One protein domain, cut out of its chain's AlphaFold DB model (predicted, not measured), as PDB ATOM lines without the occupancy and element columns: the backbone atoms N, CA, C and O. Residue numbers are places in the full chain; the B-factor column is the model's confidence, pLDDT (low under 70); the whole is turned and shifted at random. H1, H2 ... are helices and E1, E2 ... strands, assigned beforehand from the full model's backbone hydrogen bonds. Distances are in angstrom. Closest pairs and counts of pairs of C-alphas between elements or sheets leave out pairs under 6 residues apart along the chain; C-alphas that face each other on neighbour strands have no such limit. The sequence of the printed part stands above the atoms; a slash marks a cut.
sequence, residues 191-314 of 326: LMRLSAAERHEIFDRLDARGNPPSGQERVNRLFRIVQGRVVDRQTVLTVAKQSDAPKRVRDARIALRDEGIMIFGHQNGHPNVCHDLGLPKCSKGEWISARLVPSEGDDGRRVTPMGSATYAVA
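This is residues 191 to 314 of the 326 residues of the protein "NaeI domain-containing protein" of Nocardiopsis mwathae (UniProt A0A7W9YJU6). Two parts lie end to end: a cluster of four crossed helices, H1 to H4, with H2 in its middle, and a curled sheet of four strands with H5 packed in the hollow of the curl. The end of H2 and the side of H4 pack on the E1 and E2 end of the sheet and join the two parts, while E3 and E4 make the far end. The printed part has 124 residues, with five named helices and four named strands in the order H1 H2 H3 H4 E1 H5 E2 E3 E4, and its class is mixed, helices and strands. The sheet runs E1 E2 E4 E3, all antiparallel. The whole is compact, with a radius of gyration of the C-alphas of 14.9 A and spans of 44 by 31 by 26 A.

H1 is residues 196 to 203, 10.4 A long, and begins at C-alpha 196 at (189.264, 204.187, 75.313). H2 is residues 215 to 225, 15.6 A, H3 residues 233 to 240, and H4 residues 245 to 255, 15.0 A. E1 is residues 261 to 264, with C-alpha 261 at (202.533, 193.327, 90.303). H5 is residues 270 to 277, and E2 residues 288 to 294, 19.2 A. E3 is residues 303 to 306, and E4 is residues 309 to 313, 13.6 A, ending at C-alpha 313 at (210.090, 192.434, 84.470).

H2 is the hub. It forms a helical hairpin with H1, opposite ways at a tilt of 35.1 degrees, only just steep, with Ile 202 and Arg 218 as closest C-alphas at 5.2 A. H2 touches H3 at 64 degrees, a steep tilt, the closest C-alphas being Gly 215 and Ala 240, 4.3 A. It touches H4 at a steep tilt of 62 degrees, closest at Asn 220 and Ala 252, 5.3 A. H2 is on the sheet at a height of 11.2 A, over E1 and E2. H4 only grazes the sheet with residues 249 to 255. E2 is staggered: residues 288 to 291 pair with E1, N 264 and O 288 at 2.8 A, and residues 292 to 294 with E4, N 293 and O 312 at 3.0 A. E3 and E4 are a hairpin, N 304 and O 311 at 2.9 A. H5 is on the sheet, its C-alpha 277 being 5.6 A from that of Val 303, and it touches no helix. Every O i to N i+4 pair is within hydrogen-bond range in H1, H2, H3 and H5, and 6 of 7 in H4.

The C-alphas farthest apart are those of Gly 210 and Asp 298, 45.1 A. The printed part has no cut. The link from H1 to H2, 11 residues, is long. The mean pLDDT of the printed part is 94.4, and no printed residue is under 70.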
ATOM      1  N   LEU A 191     195.675 210.573  81.835       94.62
ATOM      2  CA  LEU A 191     194.435 209.849  81.544       94.62
ATOM      3  C   LEU A 191     193.960 210.063  80.102       94.62
ATOM      4  O   LEU A 191     193.277 209.200  79.542       94.62
ATOM      5  N   MET A 192     194.360 211.167  79.468       91.69
ATOM      6  CA  MET A 192     194.081 211.415  78.051       91.69
ATOM      7  C   MET A 192     194.883 210.483  77.134       91.69
ATOM      8  O   MET A 192     194.351 210.068  76.103       91.69
ATOM      9  N   ARG A 193     196.086 210.056  77.553       90.06
ATOM     10  CA  ARG A 193     196.934 209.089  76.823       90.06
ATOM     11  C   ARG A 193     196.398 207.665  76.818       90.06
ATOM     12  O   ARG A 193     196.793 206.867  75.973       90.06
ATOM     13  N   LEU A 194     195.575 207.311  77.800       94.19
ATOM     14  CA  LEU A 194     195.000 205.975  77.866       94.19
ATOM     15  C   LEU A 194     194.044 205.763  76.690       94.19
ATOM     16  O   LEU A 194     193.271 206.648  76.322       94.19
ATOM     17  N   SER A 195     194.066 204.571  76.109       95.25
ATOM     18  CA  SER A 195     193.079 204.166  75.116       95.25
ATOM     19  C   SER A 195     191.671 204.177  75.719       95.25
ATOM     20  O   SER A 195     191.470 204.089  76.935       95.25
ATOM     21  N   ALA A 196     190.652 204.257  74.861       94.88
ATOM     22  CA  ALA A 196     189.264 204.187  75.313       94.88
ATOM     23  C   ALA A 196     188.967 202.883  76.082       94.88
ATOM     24  O   ALA A 196     188.219 202.917  77.055       94.88
ATOM     25  N   ALA A 197     189.593 201.768  75.686       96.88
ATOM     26  CA  ALA A 197     189.457 200.482  76.361       96.88
ATOM     27  C   ALA A 197     190.083 200.494  77.764       96.88
ATOM     28  O   ALA A 197     189.430 200.088  78.720       96.88
ATOM     29  N   GLU A 198     191.302 201.026  77.915       97.25
ATOM     30  CA  GLU A 198     191.952 201.158  79.228       97.25
ATOM     31  C   GLU A 198     191.150 202.077  80.158       97.25
ATOM     32  O   GLU A 198     190.929 201.748  81.322       97.25
ATOM     33  N   ARG A 199     190.651 203.210  79.644       96.38
ATOM     34  CA  ARG A 199     189.785 204.105  80.426       96.38
ATOM     35  C   ARG A 199     188.496 203.417  80.857       96.38
ATOM     36  O   ARG A 199     188.117 203.540  82.020       96.38
ATOM     37  N   HIS A 200     187.847 202.689  79.950       96.00
ATOM     38  CA  HIS A 200     186.630 201.944  80.260       96.00
ATOM     39  C   HIS A 200     186.884 200.899  81.350       96.00
ATOM     40  O   HIS A 200     186.135 200.818  82.321       96.00
ATOM     41  N   GLU A 201     187.976 200.148  81.235       97.31
ATOM     42  CA  GLU A 201     188.365 199.152  82.228       97.31
ATOM     43  C   GLU A 201     188.574 199.790  83.611       97.31
ATOM     44  O   GLU A 201     188.059 199.290  84.613       97.31
ATOM     45  N   ILE A 202     189.269 200.928  83.677       96.94
ATOM     46  CA  ILE A 202     189.562 201.622  84.938       96.94
ATOM     47  C   ILE A 202     188.304 202.239  85.551       96.94
ATOM     48  O   ILE A 202     188.072 202.061  86.746       96.94
ATOM     49  N   PHE A 203     187.511 202.984  84.779       95.12
ATOM     50  CA  PHE A 203     186.449 203.834  85.327       95.12
ATOM     51  C   PHE A 203     185.060 203.201  85.305       95.12
ATOM     52  O   PHE A 203     184.297 203.405  86.252       95.12
ATOM     53  N   ASP A 204     184.742 202.438  84.261       94.00
ATOM     54  CA  ASP A 204     183.355 202.134  83.902       94.00
ATOM     55  C   ASP A 204     183.014 200.643  84.001       94.00
ATOM     56  O   ASP A 204     181.850 200.302  84.217       94.00
ATOM     57  N   ARG A 205     183.997 199.736  83.869       95.50
ATOM     58  CA  ARG A 205     183.727 198.292  83.878       95.50
ATOM     59  C   ARG A 205     183.095 197.862  85.199       95.50
ATOM     60  O   ARG A 205     183.707 197.958  86.269       95.50
ATOM     61  N   LEU A 206     181.882 197.335  85.101       96.38
ATOM     62  CA  LEU A 206     181.125 196.851  86.246       96.38
ATOM     63  C   LEU A 206     181.746 195.570  86.811       96.38
ATOM     64  O   LEU A 206     182.372 194.790  86.089       96.38
ATOM     65  N   ASP A 207     181.584 195.357  88.114       93.25
ATOM     66  CA  ASP A 207     181.925 194.079  88.737       93.25
ATOM     67  C   ASP A 207     180.941 192.964  88.324       93.25
ATOM     68  O   ASP A 207     179.936 193.196  87.647       93.25
ATOM     69  N   ALA A 208     181.201 191.727  88.762       92.06
ATOM     70  CA  ALA A 208     180.343 190.573  88.465       92.06
ATOM     71  C   ALA A 208     178.895 190.713  88.986       92.06
ATOM     72  O   ALA A 208     178.027 189.929  88.611       92.06
ATOM     73  N   ARG A 209     178.631 191.687  89.863       94.25
ATOM     74  CA  ARG A 209     177.316 191.993  90.437       94.25
ATOM     75  C   ARG A 209     176.672 193.225  89.787       94.25
ATOM     76  O   ARG A 209     175.608 193.641  90.232       94.25
ATOM     77  N   GLY A 210     177.293 193.800  88.755       95.62
ATOM     78  CA  GLY A 210     176.792 194.975  88.045       95.62
ATOM     79  C   GLY A 210     177.051 196.309  88.754       95.62
ATOM     80  O   GLY A 210     176.455 197.312  88.370       95.62
ATOM     81  N   ASN A 211     177.914 196.357  89.773       96.31
ATOM     82  CA  ASN A 211     178.224 197.600  90.482       96.31
ATOM     83  C   ASN A 211     179.397 198.347  89.831       96.31
ATOM     84  O   ASN A 211     180.339 197.710  89.351       96.31
ATOM     85  N   PRO A 212     179.396 199.693  89.865       94.31
ATOM     86  CA  PRO A 212     180.551 200.475  89.447       94.31
ATOM     87  C   PRO A 212     181.753 200.223  90.375       94.31
ATOM     88  O   PRO A 212     181.573 199.949  91.568       94.31
ATOM     89  N   PRO A 213     182.992 200.358  89.871       94.69
ATOM     90  CA  PRO A 213     184.177 200.106  90.675       94.69
ATOM     91  C   PRO A 213     184.300 201.123  91.815       94.69
ATOM     92  O   PRO A 213     184.072 202.324  91.643       94.69
ATOM     93  N   SER A 214     184.716 200.650  92.990       94.56
ATOM     94  CA  SER A 214     185.066 201.522  94.118       94.56
ATOM     95  C   SER A 214     186.337 202.330  93.823       94.56
ATOM     96  O   SER A 214     187.109 201.987  92.934       94.56
ATOM     97  N   GLY A 215     186.610 203.383  94.604       95.12
ATOM     98  CA  GLY A 215     187.854 204.154  94.457       95.12
ATOM     99  C   GLY A 215     189.124 203.309  94.599       95.12
ATOM    100  O   GLY A 215     190.068 203.509  93.842       95.12
ATOM    101  N   GLN A 216     189.129 202.328  95.509       96.62
ATOM    102  CA  GLN A 216     190.242 201.382  95.637       96.62
ATOM    103  C   GLN A 216     190.372 200.506  94.391       96.62
ATOM    104  O   GLN A 216     191.470 200.340  93.874       96.62
ATOM    105  N   GLU A 217     189.256 199.974  93.892       97.06
ATOM    106  CA  GLU A 217     189.283 199.083  92.735       97.06
ATOM    107  C   GLU A 217     189.748 199.808  91.469       97.06
ATOM    108  O   GLU A 217     190.549 199.263  90.717       97.06
ATOM    109  N   ARG A 218     189.354 201.069  91.264       97.69
ATOM    110  CA  ARG A 218     189.877 201.866  90.144       97.69
ATOM    111  C   ARG A 218     191.393 202.059  90.226       97.69
ATOM    112  O   ARG A 218     192.068 201.982  89.206       97.69
ATOM    113  N   VAL A 219     191.939 202.262  91.428       98.12
ATOM    114  CA  VAL A 219     193.395 202.358  91.637       98.12
ATOM    115  C   VAL A 219     194.083 201.011  91.396       98.12
ATOM    116  O   VAL A 219     195.125 200.980  90.747       98.12
ATOM    117  N   ASN A 220     193.491 199.897  91.840       98.25
ATOM    118  CA  ASN A 220     194.000 198.557  91.530       98.25
ATOM    119  C   ASN A 220     194.061 198.337  90.012       98.25
ATOM    120  O   ASN A 220     195.090 197.932  89.485       98.25
ATOM    121  N   ARG A 221     192.976 198.659  89.296       98.25
ATOM    122  CA  ARG A 221     192.908 198.537  87.834       98.25
ATOM    123  C   ARG A 221     193.913 199.436  87.134       98.25
ATOM    124  O   ARG A 221     194.583 198.962  86.226       98.25
ATOM    125  N   LEU A 222     194.071 200.683  87.584       98.38
ATOM    126  CA  LEU A 222     195.074 201.606  87.050       98.38
ATOM    127  C   LEU A 222     196.463 200.961  87.054       98.38
ATOM    128  O   LEU A 222     197.065 200.835  85.996       98.38
ATOM    129  N   PHE A 223     196.935 200.484  88.208       98.44
ATOM    130  CA  PHE A 223     198.260 199.862  88.321       98.44
ATOM    131  C   PHE A 223     198.334 198.431  87.776       98.44
ATOM    132  O   PHE A 223     199.428 197.898  87.623       98.44
ATOM    133  N   ARG A 224     197.200 197.796  87.466       97.62
ATOM    134  CA  ARG A 224     197.157 196.514  86.751       97.62
ATOM    135  C   ARG A 224     197.336 196.695  85.246       97.62
ATOM    136  O   ARG A 224     198.031 195.909  84.616       97.62
ATOM    137  N   ILE A 225     196.740 197.741  84.686       96.88
ATOM    138  CA  ILE A 225     196.716 198.009  83.243       96.88
ATOM    139  C   ILE A 225     197.941 198.812  82.815       96.88
ATOM    140  O   ILE A 225     198.575 198.522  81.807       96.88
ATOM    141  N   VAL A 226     198.293 199.826  83.599       96.38
ATOM    142  CA  VAL A 226     199.326 200.798  83.256       96.38
ATOM    143  C   VAL A 226     200.671 200.334  83.813       96.38
ATOM    144  O   VAL A 226     201.116 200.789  84.864       96.38
ATOM    145  N   GLN A 227     201.321 199.401  83.117       96.12
ATOM    146  CA  GLN A 227     202.658 198.914  83.477       96.12
ATOM    147  C   GLN A 227     203.762 199.787  82.857       96.12
ATOM    148  O   GLN A 227     203.594 200.353  81.776       96.12
ATOM    149  N   GLY A 228     204.902 199.912  83.539       96.06
ATOM    150  CA  GLY A 228     206.122 200.539  83.016       96.06
ATOM    151  C   GLY A 228     206.047 202.055  82.783       96.06
ATOM    152  O   GLY A 228     206.984 202.641  82.244       96.06
ATOM    153  N   ARG A 229     204.958 202.714  83.194       96.31
ATOM    154  CA  ARG A 229     204.715 204.148  82.985       96.31
ATOM    155  C   ARG A 229     204.554 204.865  84.320       96.31
ATOM    156  O   ARG A 229     203.851 204.380  85.204       96.31
ATOM    157  N   VAL A 230     205.187 206.030  84.450       96.31
ATOM    158  CA  VAL A 230     205.063 206.873  85.646       96.31
ATOM    159  C   VAL A 230     203.665 207.487  85.698       96.31
ATOM    160  O   VAL A 230     203.206 208.093  84.733       96.31
ATOM    161  N   VAL A 231     203.006 207.312  86.838       96.69
ATOM    162  CA  VAL A 231     201.686 207.832  87.186       96.69
ATOM    163  C   VAL A 231     201.861 208.871  88.290       96.69
ATOM    164  O   VAL A 231     202.360 208.561  89.376       96.69
ATOM    165  N   ASP A 232     201.430 210.098  88.019       94.81
ATOM    166  CA  ASP A 232     201.523 211.212  88.959       94.81
ATOM    167  C   ASP A 232     200.403 211.215  90.020       94.81
ATOM    168  O   ASP A 232     199.415 210.468  89.984       94.81
ATOM    169  N   ARG A 233     200.560 212.109  90.998       94.19
ATOM    170  CA  ARG A 233     199.604 212.305  92.089       94.19
ATOM    171  C   ARG A 233     198.223 212.720  91.599       94.19
ATOM    172  O   ARG A 233     197.233 212.237  92.152       94.19
ATOM    173  N   GLN A 234     198.149 213.614  90.620       93.88
ATOM    174  CA  GLN A 234     196.884 214.172  90.150       93.88
ATOM    175  C   GLN A 234     196.029 213.104  89.461       93.88
ATOM    176  O   GLN A 234     194.818 213.015  89.683       93.88
ATOM    177  N   THR A 235     196.676 212.212  88.720       95.88
ATOM    178  CA  THR A 235     196.089 211.033  88.095       95.88
ATOM    179  C   THR A 235     195.505 210.103  89.149       95.88
ATOM    180  O   THR A 235     194.334 209.728  89.070       95.88
ATOM    181  N   VAL A 236     196.276 209.782  90.193       96.56
ATOM    182  CA  VAL A 236     195.805 208.926  91.293       96.56
ATOM    183  C   VAL A 236     194.633 209.563  92.047       96.56
ATOM    184  O   VAL A 236     193.666 208.869  92.357       96.56
ATOM    185  N   LEU A 237     194.673 210.874  92.313       95.62
ATOM    186  CA  LEU A 237     193.559 211.606  92.930       95.62
ATOM    187  C   LEU A 237     192.291 211.513  92.072       95.62
ATOM    188  O   LEU A 237     191.218 211.188  92.590       95.62
ATOM    189  N   THR A 238     192.434 211.720  90.763       96.38
ATOM    190  CA  THR A 238     191.333 211.663  89.792       96.38
ATOM    191  C   THR A 238     190.725 210.269  89.689       96.38
ATOM    192  O   THR A 238     189.504 210.113  89.711       96.38
ATOM    193  N   VAL A 239     191.562 209.231  89.646       97.19
ATOM    194  CA  VAL A 239     191.114 207.835  89.586       97.19
ATOM    195  C   VAL A 239     190.454 207.417  90.902       97.19
ATOM    196  O   VAL A 239     189.365 206.840  90.899       97.19
ATOM    197  N   ALA A 240     191.051 207.735  92.051       95.38
ATOM    198  CA  ALA A 240     190.519 207.327  93.350       95.38
ATOM    199  C   ALA A 240     189.188 208.021  93.689       95.38
ATOM    200  O   ALA A 240     188.316 207.399  94.299       95.38
ATOM    201  N   LYS A 241     189.008 209.280  93.269       92.75
ATOM    202  CA  LYS A 241     187.883 210.165  93.625       92.75
ATOM    203  C   LYS A 241     187.641 210.308  95.140       92.75
ATOM    204  O   LYS A 241     186.502 210.256  95.608       92.75
ATOM    205  N   GLN A 242     188.713 210.366  95.932       83.81
ATOM    206  CA  GLN A 242     188.677 210.388  97.402       83.81
ATOM    207  C   GLN A 242     189.837 211.225  97.964       83.81
ATOM    208  O   GLN A 242     190.856 211.394  97.299       83.81
ATOM    209  N   SER A 243     189.703 211.720  99.199       75.62
ATOM    210  CA  SER A 243     190.698 212.594  99.849       75.62
ATOM    211  C   SER A 243     192.037 211.926 100.169       75.62
ATOM    212  O   SER A 243     193.068 212.588 100.113       75.62
ATOM    213  N   ASP A 244     192.048 210.624 100.462       84.88
ATOM    214  CA  ASP A 244     193.260 209.876 100.830       84.88
ATOM    215  C   ASP A 244     193.704 208.909  99.717       84.88
ATOM    216  O   ASP A 244     193.899 207.709  99.919       84.88
ATOM    217  N   ALA A 245     193.826 209.419  98.489       87.62
ATOM    218  CA  ALA A 245     194.231 208.615  97.335       87.62
ATOM    219  C   ALA A 245     195.621 207.944  97.483       87.62
ATOM    220  O   ALA A 245     195.749 206.777  97.117       87.62
ATOM    221  N   PRO A 246     196.654 208.571  98.093       91.75
ATOM    222  CA  PRO A 246     197.937 207.900  98.334       91.75
ATOM    223  C   PRO A 246     197.845 206.673  99.252       91.75
ATOM    224  O   PRO A 246     198.633 205.736  99.110       91.75
ATOM    225  N   LYS A 247     196.887 206.630 100.191       94.44
ATOM    226  CA  LYS A 247     196.604 205.402 100.947       94.44
ATOM    227  C   LYS A 247     196.108 204.282 100.039       94.44
ATOM    228  O   LYS A 247     196.567 203.159 100.198       94.44
ATOM    229  N   ARG A 248     195.283 204.586  99.036       95.38
ATOM    230  CA  ARG A 248     194.800 203.591  98.063       95.38
ATOM    231  C   ARG A 248     195.928 202.949  97.266       95.38
ATOM    232  O   ARG A 248     195.857 201.761  96.981       95.38
ATOM    233  N   VAL A 249     196.996 203.693  96.974       96.81
ATOM    234  CA  VAL A 249     198.198 203.125  96.341       96.81
ATOM    235  C   VAL A 249     198.921 202.152  97.277       96.81
ATOM    236  O   VAL A 249     199.405 201.112  96.839       96.81
ATOM    237  N   ARG A 250     198.973 202.452  98.584       95.00
ATOM    238  CA  ARG A 250     199.535 201.526  99.586       95.00
ATOM    239  C   ARG A 250     198.706 200.250  99.698       95.00
ATOM    240  O   ARG A 250     199.282 199.171  99.709       95.00
ATOM    241  N   ASP A 251     197.384 200.371  99.713       96.19
ATOM    242  CA  ASP A 251     196.477 199.221  99.747       96.19
ATOM    243  C   ASP A 251     196.567 198.407  98.435       96.19
ATOM    244  O   ASP A 251     196.560 197.177  98.463       96.19
ATOM    245  N   ALA A 252     196.753 199.072  97.286       96.94
ATOM    246  CA  ALA A 252     196.929 198.420  95.985       96.94
ATOM    247  C   ALA A 252     198.211 197.577  95.910       96.94
ATOM    248  O   ALA A 252     198.202 196.520  95.287       96.94
ATOM    249  N   ARG A 253     199.295 197.981  96.593       95.75
ATOM    250  CA  ARG A 253     200.516 197.153  96.704       95.75
ATOM    251  C   ARG A 253     200.245 195.794  97.332       95.75
ATOM    252  O   ARG A 253     200.903 194.830  96.977       95.75
ATOM    253  N   ILE A 254     199.316 195.739  98.283       95.31
ATOM    254  CA  ILE A 254     198.929 194.494  98.945       95.31
ATOM    255  C   ILE A 254     198.012 193.700  98.012       95.31
ATOM    256  O   ILE A 254     198.246 192.519  97.792       95.31
ATOM    257  N   ALA A 255     197.007 194.360  97.430       96.12
ATOM    258  CA  ALA A 255     195.996 193.708  96.601       96.12
ATOM    259  C   ALA A 255     196.550 193.097  95.303       96.12
ATOM    260  O   ALA A 255     196.089 192.041  94.892       96.12
ATOM    261  N   LEU A 256     197.523 193.750  94.658       97.06
ATOM    262  CA  LEU A 256     198.075 193.306  93.370       97.06
ATOM    263  C   LEU A 256     199.286 192.371  93.512       97.06
ATOM    264  O   LEU A 256     199.856 191.911  92.522       97.06
ATOM    265  N   ARG A 257     199.689 192.083  94.749       94.94
ATOM    266  CA  ARG A 257     200.886 191.304  95.048       94.94
ATOM    267  C   ARG A 257     200.799 189.865  94.549       94.94
ATOM    268  O   ARG A 257     201.771 189.352  93.995       94.94
ATOM    269  N   ASP A 258     199.641 189.238  94.734       94.12
ATOM    270  CA  ASP A 258     199.385 187.856  94.309       94.12
ATOM    271  C   ASP A 258     199.322 187.729  92.778       94.12
ATOM    272  O   ASP A 258     199.500 186.645  92.230       94.12
ATOM    273  N   GLU A 259     199.143 188.852  92.077       95.81
ATOM    274  CA  GLU A 259     199.204 188.945  90.614       95.81
ATOM    275  C   GLU A 259     200.636 189.175  90.092       95.81
ATOM    276  O   GLU A 259     200.851 189.303  88.886       95.81
ATOM    277  N   GLY A 260     201.631 189.248  90.981       96.06
ATOM    278  CA  GLY A 260     203.018 189.525  90.610       96.06
ATOM    279  C   GLY A 260     203.315 190.996  90.335       96.06
ATOM    280  O   GLY A 260     204.377 191.315  89.807       96.06
ATOM    281  N   ILE A 261     202.396 191.910  90.649       97.50
ATOM    282  CA  ILE A 261     202.533 193.327  90.303       97.50
ATOM    283  C   ILE A 261     203.091 194.098  91.496       97.50
ATOM    284  O   ILE A 261     202.482 194.174  92.565       97.50
ATOM    285  N   MET A 262     204.246 194.726  91.288       96.50
ATOM    286  CA  MET A 262     204.870 195.618  92.256       96.50
ATOM    287  C   MET A 262     204.555 197.067  91.899       96.50
ATOM    288  O   MET A 262     204.660 197.444  90.737       96.50
ATOM    289  N   ILE A 263     204.211 197.897  92.893       97.56
ATOM    290  CA  ILE A 263     204.032 199.346  92.706       97.56
ATOM    291  C   ILE A 263     205.160 200.102  93.412       97.56
ATOM    292  O   ILE A 263     205.172 200.255  94.642       97.56
ATOM    293  N   PHE A 264     206.074 200.644  92.623       96.81
ATOM    294  CA  PHE A 264     207.212 201.434  93.065       96.81
ATOM    295  C   PHE A 264     206.816 202.885  93.348       96.81
ATOM    296  O   PHE A 264     205.763 203.368  92.944       96.81
ATOM    297  N   GLY A 265     207.652 203.586  94.105       96.50
ATOM    298  CA  GLY A 265     207.507 205.015  94.390       96.50
ATOM    299  C   GLY A 265     208.877 205.602  94.714       96.50
ATOM    300  O   GLY A 265     209.891 204.962  94.469       96.50
ATOM    301  N   HIS A 266     208.928 206.785  95.318       94.75
ATOM    302  CA  HIS A 266     210.198 207.499  95.527       94.75
ATOM    303  C   HIS A 266     211.037 207.100  96.765       94.75
ATOM    304  O   HIS A 266     212.109 207.662  96.968       94.75
ATOM    305  N   GLN A 267     210.565 206.185  97.624       92.94
ATOM    306  CA  GLN A 267     211.196 205.852  98.921       92.94
ATOM    307  C   GLN A 267     211.471 204.348  99.076       92.94
ATOM    308  O   GLN A 267     211.069 203.552  98.233       92.94
ATOM    309  N   ASN A 268     212.109 203.969 100.192       87.12
ATOM    310  CA  ASN A 268     212.258 202.586 100.674       87.12
ATOM    311  C   ASN A 268     212.937 201.635  99.677       87.12
ATOM    312  O   ASN A 268     212.470 200.526  99.449       87.12
ATOM    313  N   GLY A 269     214.017 202.083  99.034       89.75
ATOM    314  CA  GLY A 269     214.779 201.262  98.088       89.75
ATOM    315  C   GLY A 269     214.124 201.080  96.715       89.75
ATOM    316  O   GLY A 269     214.817 200.687  95.784       89.75
ATOM    317  N   HIS A 270     212.850 201.456  96.535       94.62
ATOM    318  CA  HIS A 270     212.175 201.398  95.235       94.62
ATOM    319  C   HIS A 270     212.955 202.085  94.100       94.62
ATOM    320  O   HIS A 270     213.003 201.505  93.021       94.62
ATOM    321  N   PRO A 271     213.619 203.248  94.298       95.25
ATOM    322  CA  PRO A 271     214.437 203.838  93.239       95.25
ATOM    323  C   PRO A 271     215.577 202.937  92.745       95.25
ATOM    324  O   PRO A 271     215.880 202.961  91.556       95.25
ATOM    325  N   ASN A 272     216.187 202.146  93.634       94.94
ATOM    326  CA  ASN A 272     217.260 201.220  93.268       94.94
ATOM    327  C   ASN A 272     216.688 200.022  92.506       94.94
ATOM    328  O   ASN A 272     217.200 199.672  91.455       94.94
ATOM    329  N   VAL A 273     215.562 199.473  92.974       94.88
ATOM    330  CA  VAL A 273     214.879 198.370  92.285       94.88
ATOM    331  C   VAL A 273     214.424 198.790  90.882       94.88
ATOM    332  O   VAL A 273     214.621 198.050  89.922       94.88
ATOM    333  N   CYS A 274     213.876 200.003  90.728       96.44
ATOM    334  CA  CYS A 274     213.556 200.556  89.412       96.44
ATOM    335  C   CYS A 274     214.801 200.646  88.523       96.44
ATOM    336  O   CYS A 274     214.753 200.209  87.379       96.44
ATOM    337  N   HIS A 275     215.911 201.179  89.041       96.25
ATOM    338  CA  HIS A 275     217.167 201.276  88.297       96.25
ATOM    339  C   HIS A 275     217.660 199.904  87.817       96.25
ATOM    340  O   HIS A 275     217.976 199.744  86.635       96.25
ATOM    341  N   ASP A 276     217.675 198.912  88.707       95.94
ATOM    342  CA  ASP A 276     218.171 197.568  88.410       95.94
ATOM    343  C   ASP A 276     217.325 196.897  87.328       95.94
ATOM    344  O   ASP A 276     217.884 196.325  86.397       95.94
ATOM    345  N   LEU A 277     216.001 197.088  87.370       96.25
ATOM    346  CA  LEU A 277     215.040 196.617  86.366       96.25
ATOM    347  C   LEU A 277     214.975 197.474  85.087       96.25
ATOM    348  O   LEU A 277     214.282 197.107  84.141       96.25
ATOM    349  N   GLY A 278     215.675 198.612  85.027       96.12
ATOM    350  CA  GLY A 278     215.614 199.543  83.893       96.12
ATOM    351  C   GLY A 278     214.307 200.341  83.786       96.12
ATOM    352  O   GLY A 278     213.970 200.825  82.708       96.12
ATOM    353  N   LEU A 279     213.566 200.483  84.885       97.00
ATOM    354  CA  LEU A 279     212.343 201.278  84.975       97.00
ATOM    355  C   LEU A 279     212.645 202.750  85.319       97.00
ATOM    356  O   LEU A 279     213.591 203.035  86.061       97.00
ATOM    357  N   PRO A 280     211.807 203.701  84.861       96.38
ATOM    358  CA  PRO A 280     211.895 205.098  85.273       96.38
ATOM    359  C   PRO A 280     211.881 205.282  86.797       96.38
ATOM    360  O   PRO A 280     211.111 204.646  87.524       96.38
ATOM    361  N   LYS A 281     212.708 206.210  87.285       94.00
ATOM    362  CA  LYS A 281     212.726 206.611  88.693       94.00
ATOM    363  C   LYS A 281     211.573 207.575  88.981       94.00
ATOM    364  O   LYS A 281     211.456 208.603  88.326       94.00
ATOM    365  N   CYS A 282     210.781 207.276  90.008       95.00
ATOM    366  CA  CYS A 282     209.699 208.148  90.469       95.00
ATOM    367  C   CYS A 282     210.190 209.254  91.410       95.00
ATOM    368  O   CYS A 282     210.961 209.002  92.344       95.00
ATOM    369  N   SER A 283     209.649 210.454  91.225       94.88
ATOM    370  CA  SER A 283     209.734 211.586  92.146       94.88
ATOM    371  C   SER A 283     208.681 211.492  93.256       94.88
ATOM    372  O   SER A 283     207.816 210.607  93.288       94.88
ATOM    373  N   LYS A 284     208.755 212.397  94.239       94.88
ATOM    374  CA  LYS A 284     207.782 212.444  95.338       94.88
ATOM    375  C   LYS A 284     206.371 212.669  94.792       94.88
ATOM    376  O   LYS A 284     206.103 213.681  94.165       94.88
ATOM    377  N   GLY A 285     205.457 211.754  95.121       93.88
ATOM    378  CA  GLY A 285     204.076 211.798  94.631       93.88
ATOM    379  C   GLY A 285     203.859 211.078  93.301       93.88
ATOM    380  O   GLY A 285     202.762 211.165  92.770       93.88
ATOM    381  N   GLU A 286     204.861 210.358  92.801       96.69
ATOM    382  CA  GLU A 286     204.750 209.523  91.609       96.69
ATOM    383  C   GLU A 286     204.903 208.038  91.946       96.69
ATOM    384  O   GLU A 286     205.551 207.654  92.934       96.69
ATOM    385  N   TRP A 287     204.316 207.207  91.090       97.94
ATOM    386  CA  TRP A 287     204.373 205.754  91.169       97.94
ATOM    387  C   TRP A 287     204.518 205.137  89.786       97.94
ATOM    388  O   TRP A 287     204.134 205.724  88.785       97.94
ATOM    389  N   ILE A 288     205.037 203.921  89.740       97.94
ATOM    390  CA  ILE A 288     205.101 203.091  88.537       97.94
ATOM    391  C   ILE A 288     204.848 201.657  88.970       97.94
ATOM    392  O   ILE A 288     205.302 201.255  90.042       97.94
ATOM    393  N   SER A 289     204.111 200.891  88.176       98.06
ATOM    394  CA  SER A 289     203.938 199.459  88.398       98.06
ATOM    395  C   SER A 289     204.651 198.642  87.337       98.06
ATOM    396  O   SER A 289     204.775 199.071  86.191       98.06
ATOM    397  N   ALA A 290     205.130 197.468  87.734       97.56
ATOM    398  CA  ALA A 290     205.573 196.434  86.812       97.56
ATOM    399  C   ALA A 290     205.157 195.065  87.350       97.56
ATOM    400  O   ALA A 290     205.207 194.825  88.561       97.56
ATOM    401  N   ARG A 291     204.785 194.160  86.446       97.50
ATOM    402  CA  ARG A 291     204.646 192.743  86.764       97.50
ATOM    403  C   ARG A 291     206.022 192.097  86.745       97.50
ATOM    404  O   ARG A 291     206.758 192.276  85.776       97.50
ATOM    405  N   LEU A 292     206.371 191.380  87.806       96.19
ATOM    406  CA  LEU A 292     207.669 190.736  87.957       96.19
ATOM    407  C   LEU A 292     207.507 189.223  88.064       96.19
ATOM    408  O   LEU A 292     206.519 188.726  88.605       96.19
ATOM    409  N   VAL A 293     208.510 188.498  87.581       95.19
ATOM    410  CA  VAL A 293     208.602 187.037  87.669       95.19
ATOM    411  C   VAL A 293     209.999 186.631  88.137       95.19
ATOM    412  O   VAL A 293     210.958 187.362  87.863       95.19
ATOM    413  N   PRO A 294     210.144 185.499  88.850       94.06
ATOM    414  CA  PRO A 294     211.455 184.952  89.168       94.06
ATOM    415  C   PRO A 294     212.273 184.724  87.893       94.06
ATOM    416  O   PRO A 294     211.768 184.155  86.928       94.06
ATOM    417  N   SER A 295     213.524 185.172  87.887       92.25
ATOM    418  CA  SER A 295     214.444 184.986  86.764       92.25
ATOM    419  C   SER A 295     215.884 184.997  87.256       92.25
ATOM    420  O   SER A 295     216.259 185.858  88.054       92.25
ATOM    421  N   GLU A 296     216.696 184.062  86.765       85.56
ATOM    422  CA  GLU A 296     218.142 184.013  87.026       85.56
ATOM    423  C   GLU A 296     218.936 184.972  86.114       85.56
ATOM    424  O   GLU A 296     220.121 185.194  86.336       85.56
ATOM    425  N   GLY A 297     218.273 185.621  85.144       78.38
ATOM    426  CA  GLY A 297     218.892 186.587  84.225       78.38
ATOM    427  C   GLY A 297     219.543 185.967  82.982       78.38
ATOM    428  O   GLY A 297     220.129 186.686  82.174       78.38
ATOM    429  N   ASP A 298     219.406 184.655  82.792       83.94
ATOM    430  CA  ASP A 298     220.011 183.903  81.682       83.94
ATOM    431  C   ASP A 298     219.481 184.300  80.293       83.94
ATOM    432  O   ASP A 298     220.122 184.047  79.273       83.94
ATOM    433  N   ASP A 299     218.322 184.955  80.242       86.50
ATOM    434  CA  ASP A 299     217.697 185.473  79.022       86.50
ATOM    435  C   ASP A 299     218.113 186.917  78.683       86.50
ATOM    436  O   ASP A 299     217.567 187.532  77.764       86.50
ATOM    437  N   GLY A 300     219.092 187.470  79.409       88.00
ATOM    438  CA  GLY A 300     219.613 188.820  79.198       88.00
ATOM    439  C   GLY A 300     218.726 189.931  79.763       88.00
ATOM    440  O   GLY A 300     219.040 191.113  79.574       88.00
ATOM    441  N   ARG A 301     217.634 189.595  80.466       93.44
ATOM    442  CA  ARG A 301     216.815 190.593  81.159       93.44
ATOM    443  C   ARG A 301     217.563 191.195  82.341       93.44
ATOM    444  O   ARG A 301     218.351 190.561  83.037       93.44
ATOM    445  N   ARG A 302     217.241 192.460  82.594       95.88
ATOM    446  CA  ARG A 302     217.614 193.156  83.820       95.88
ATOM    447  C   ARG A 302     216.901 192.522  85.013       95.88
ATOM    448  O   ARG A 302     215.683 192.349  84.978       95.88
ATOM    449  N   VAL A 303     217.664 192.204  86.054       96.25
ATOM    450  CA  VAL A 303     217.172 191.538  87.263       96.25
ATOM    451  C   VAL A 303     217.481 192.351  88.513       96.25
ATOM    452  O   VAL A 303     218.451 193.101  88.561       96.25
ATOM    453  N   THR A 304     216.669 192.155  89.546       95.12
ATOM    454  CA  THR A 304     216.873 192.714  90.885       95.12
ATOM    455  C   THR A 304     216.715 191.615  91.939       95.12
ATOM    456  O   THR A 304     215.778 190.812  91.847       95.12
ATOM    457  N   PRO A 305     217.583 191.548  92.962       93.00
ATOM    458  CA  PRO A 305     217.380 190.641  94.086       93.00
ATOM    459  C   PRO A 305     216.232 191.140  94.974       93.00
ATOM    460  O   PRO A 305     216.173 192.319  95.327       93.00
ATOM    461  N   MET A 306     215.326 190.241  95.364       89.25
ATOM    462  CA  MET A 306     214.269 190.499  96.346       89.25
ATOM    463  C   MET A 306     214.042 189.257  97.212       89.25
ATOM    464  O   MET A 306     213.611 188.207  96.735       89.25
ATOM    465  N   GLY A 307     214.317 189.375  98.513       85.44
ATOM    466  CA  GLY A 307     214.293 188.228  99.421       85.44
ATOM    467  C   GLY A 307     215.369 187.204  99.049       85.44
ATOM    468  O   GLY A 307     216.544 187.552  98.956       85.44
ATOM    469  N   SER A 308     214.974 185.944  98.848       85.81
ATOM    470  CA  SER A 308     215.884 184.843  98.497       85.81
ATOM    471  C   SER A 308     215.979 184.556  96.994       85.81
ATOM    472  O   SER A 308     216.597 183.563  96.620       85.81
ATOM    473  N   ALA A 309     215.336 185.359  96.145       91.25
ATOM    474  CA  ALA A 309     215.272 185.136  94.703       91.25
ATOM    475  C   ALA A 309     215.567 186.421  93.917       91.25
ATOM    476  O   ALA A 309     215.524 187.533  94.449       91.25
ATOM    477  N   THR A 310     215.864 186.260  92.634       94.12
ATOM    478  CA  THR A 310     216.026 187.342  91.662       94.12
ATOM    479  C   THR A 310     214.794 187.425  90.773       94.12
ATOM    480  O   THR A 310     214.185 186.410  90.439       94.12
ATOM    481  N   TYR A 311     214.409 188.645  90.412       95.62
ATOM    482  CA  TYR A 311     213.219 188.906  89.612       95.62
ATOM    483  C   TYR A 311     213.552 189.795  88.422       95.62
ATOM    484  O   TYR A 311     214.356 190.717  88.551       95.62
ATOM    485  N   ALA A 312     212.874 189.553  87.305       96.50
ATOM    486  CA  ALA A 312     212.872 190.407  86.123       96.50
ATOM    487  C   ALA A 312     211.470 190.981  85.881       96.50
ATOM    488  O   ALA A 312     210.479 190.468  86.408       96.50
ATOM    489  N   VAL A 313     211.377 192.018  85.044       96.62
ATOM    490  CA  VAL A 313     210.090 192.434  84.470       96.62
ATOM    491  C   VAL A 313     209.565 191.305  83.579       96.62
ATOM    492  O   VAL A 313     210.307 190.751  82.763       96.62
ATOM    493  N   ALA A 314     208.301 190.948  83.777       95.69
ATOM    494  CA  ALA A 314     207.646 189.871  83.056       95.69
ATOM    495  C   ALA A 314     207.371 190.260  81.598       95.69
ATOM    496  O   ALA A 314     206.945 191.385  81.327       95.69
TER     497      ALA A 314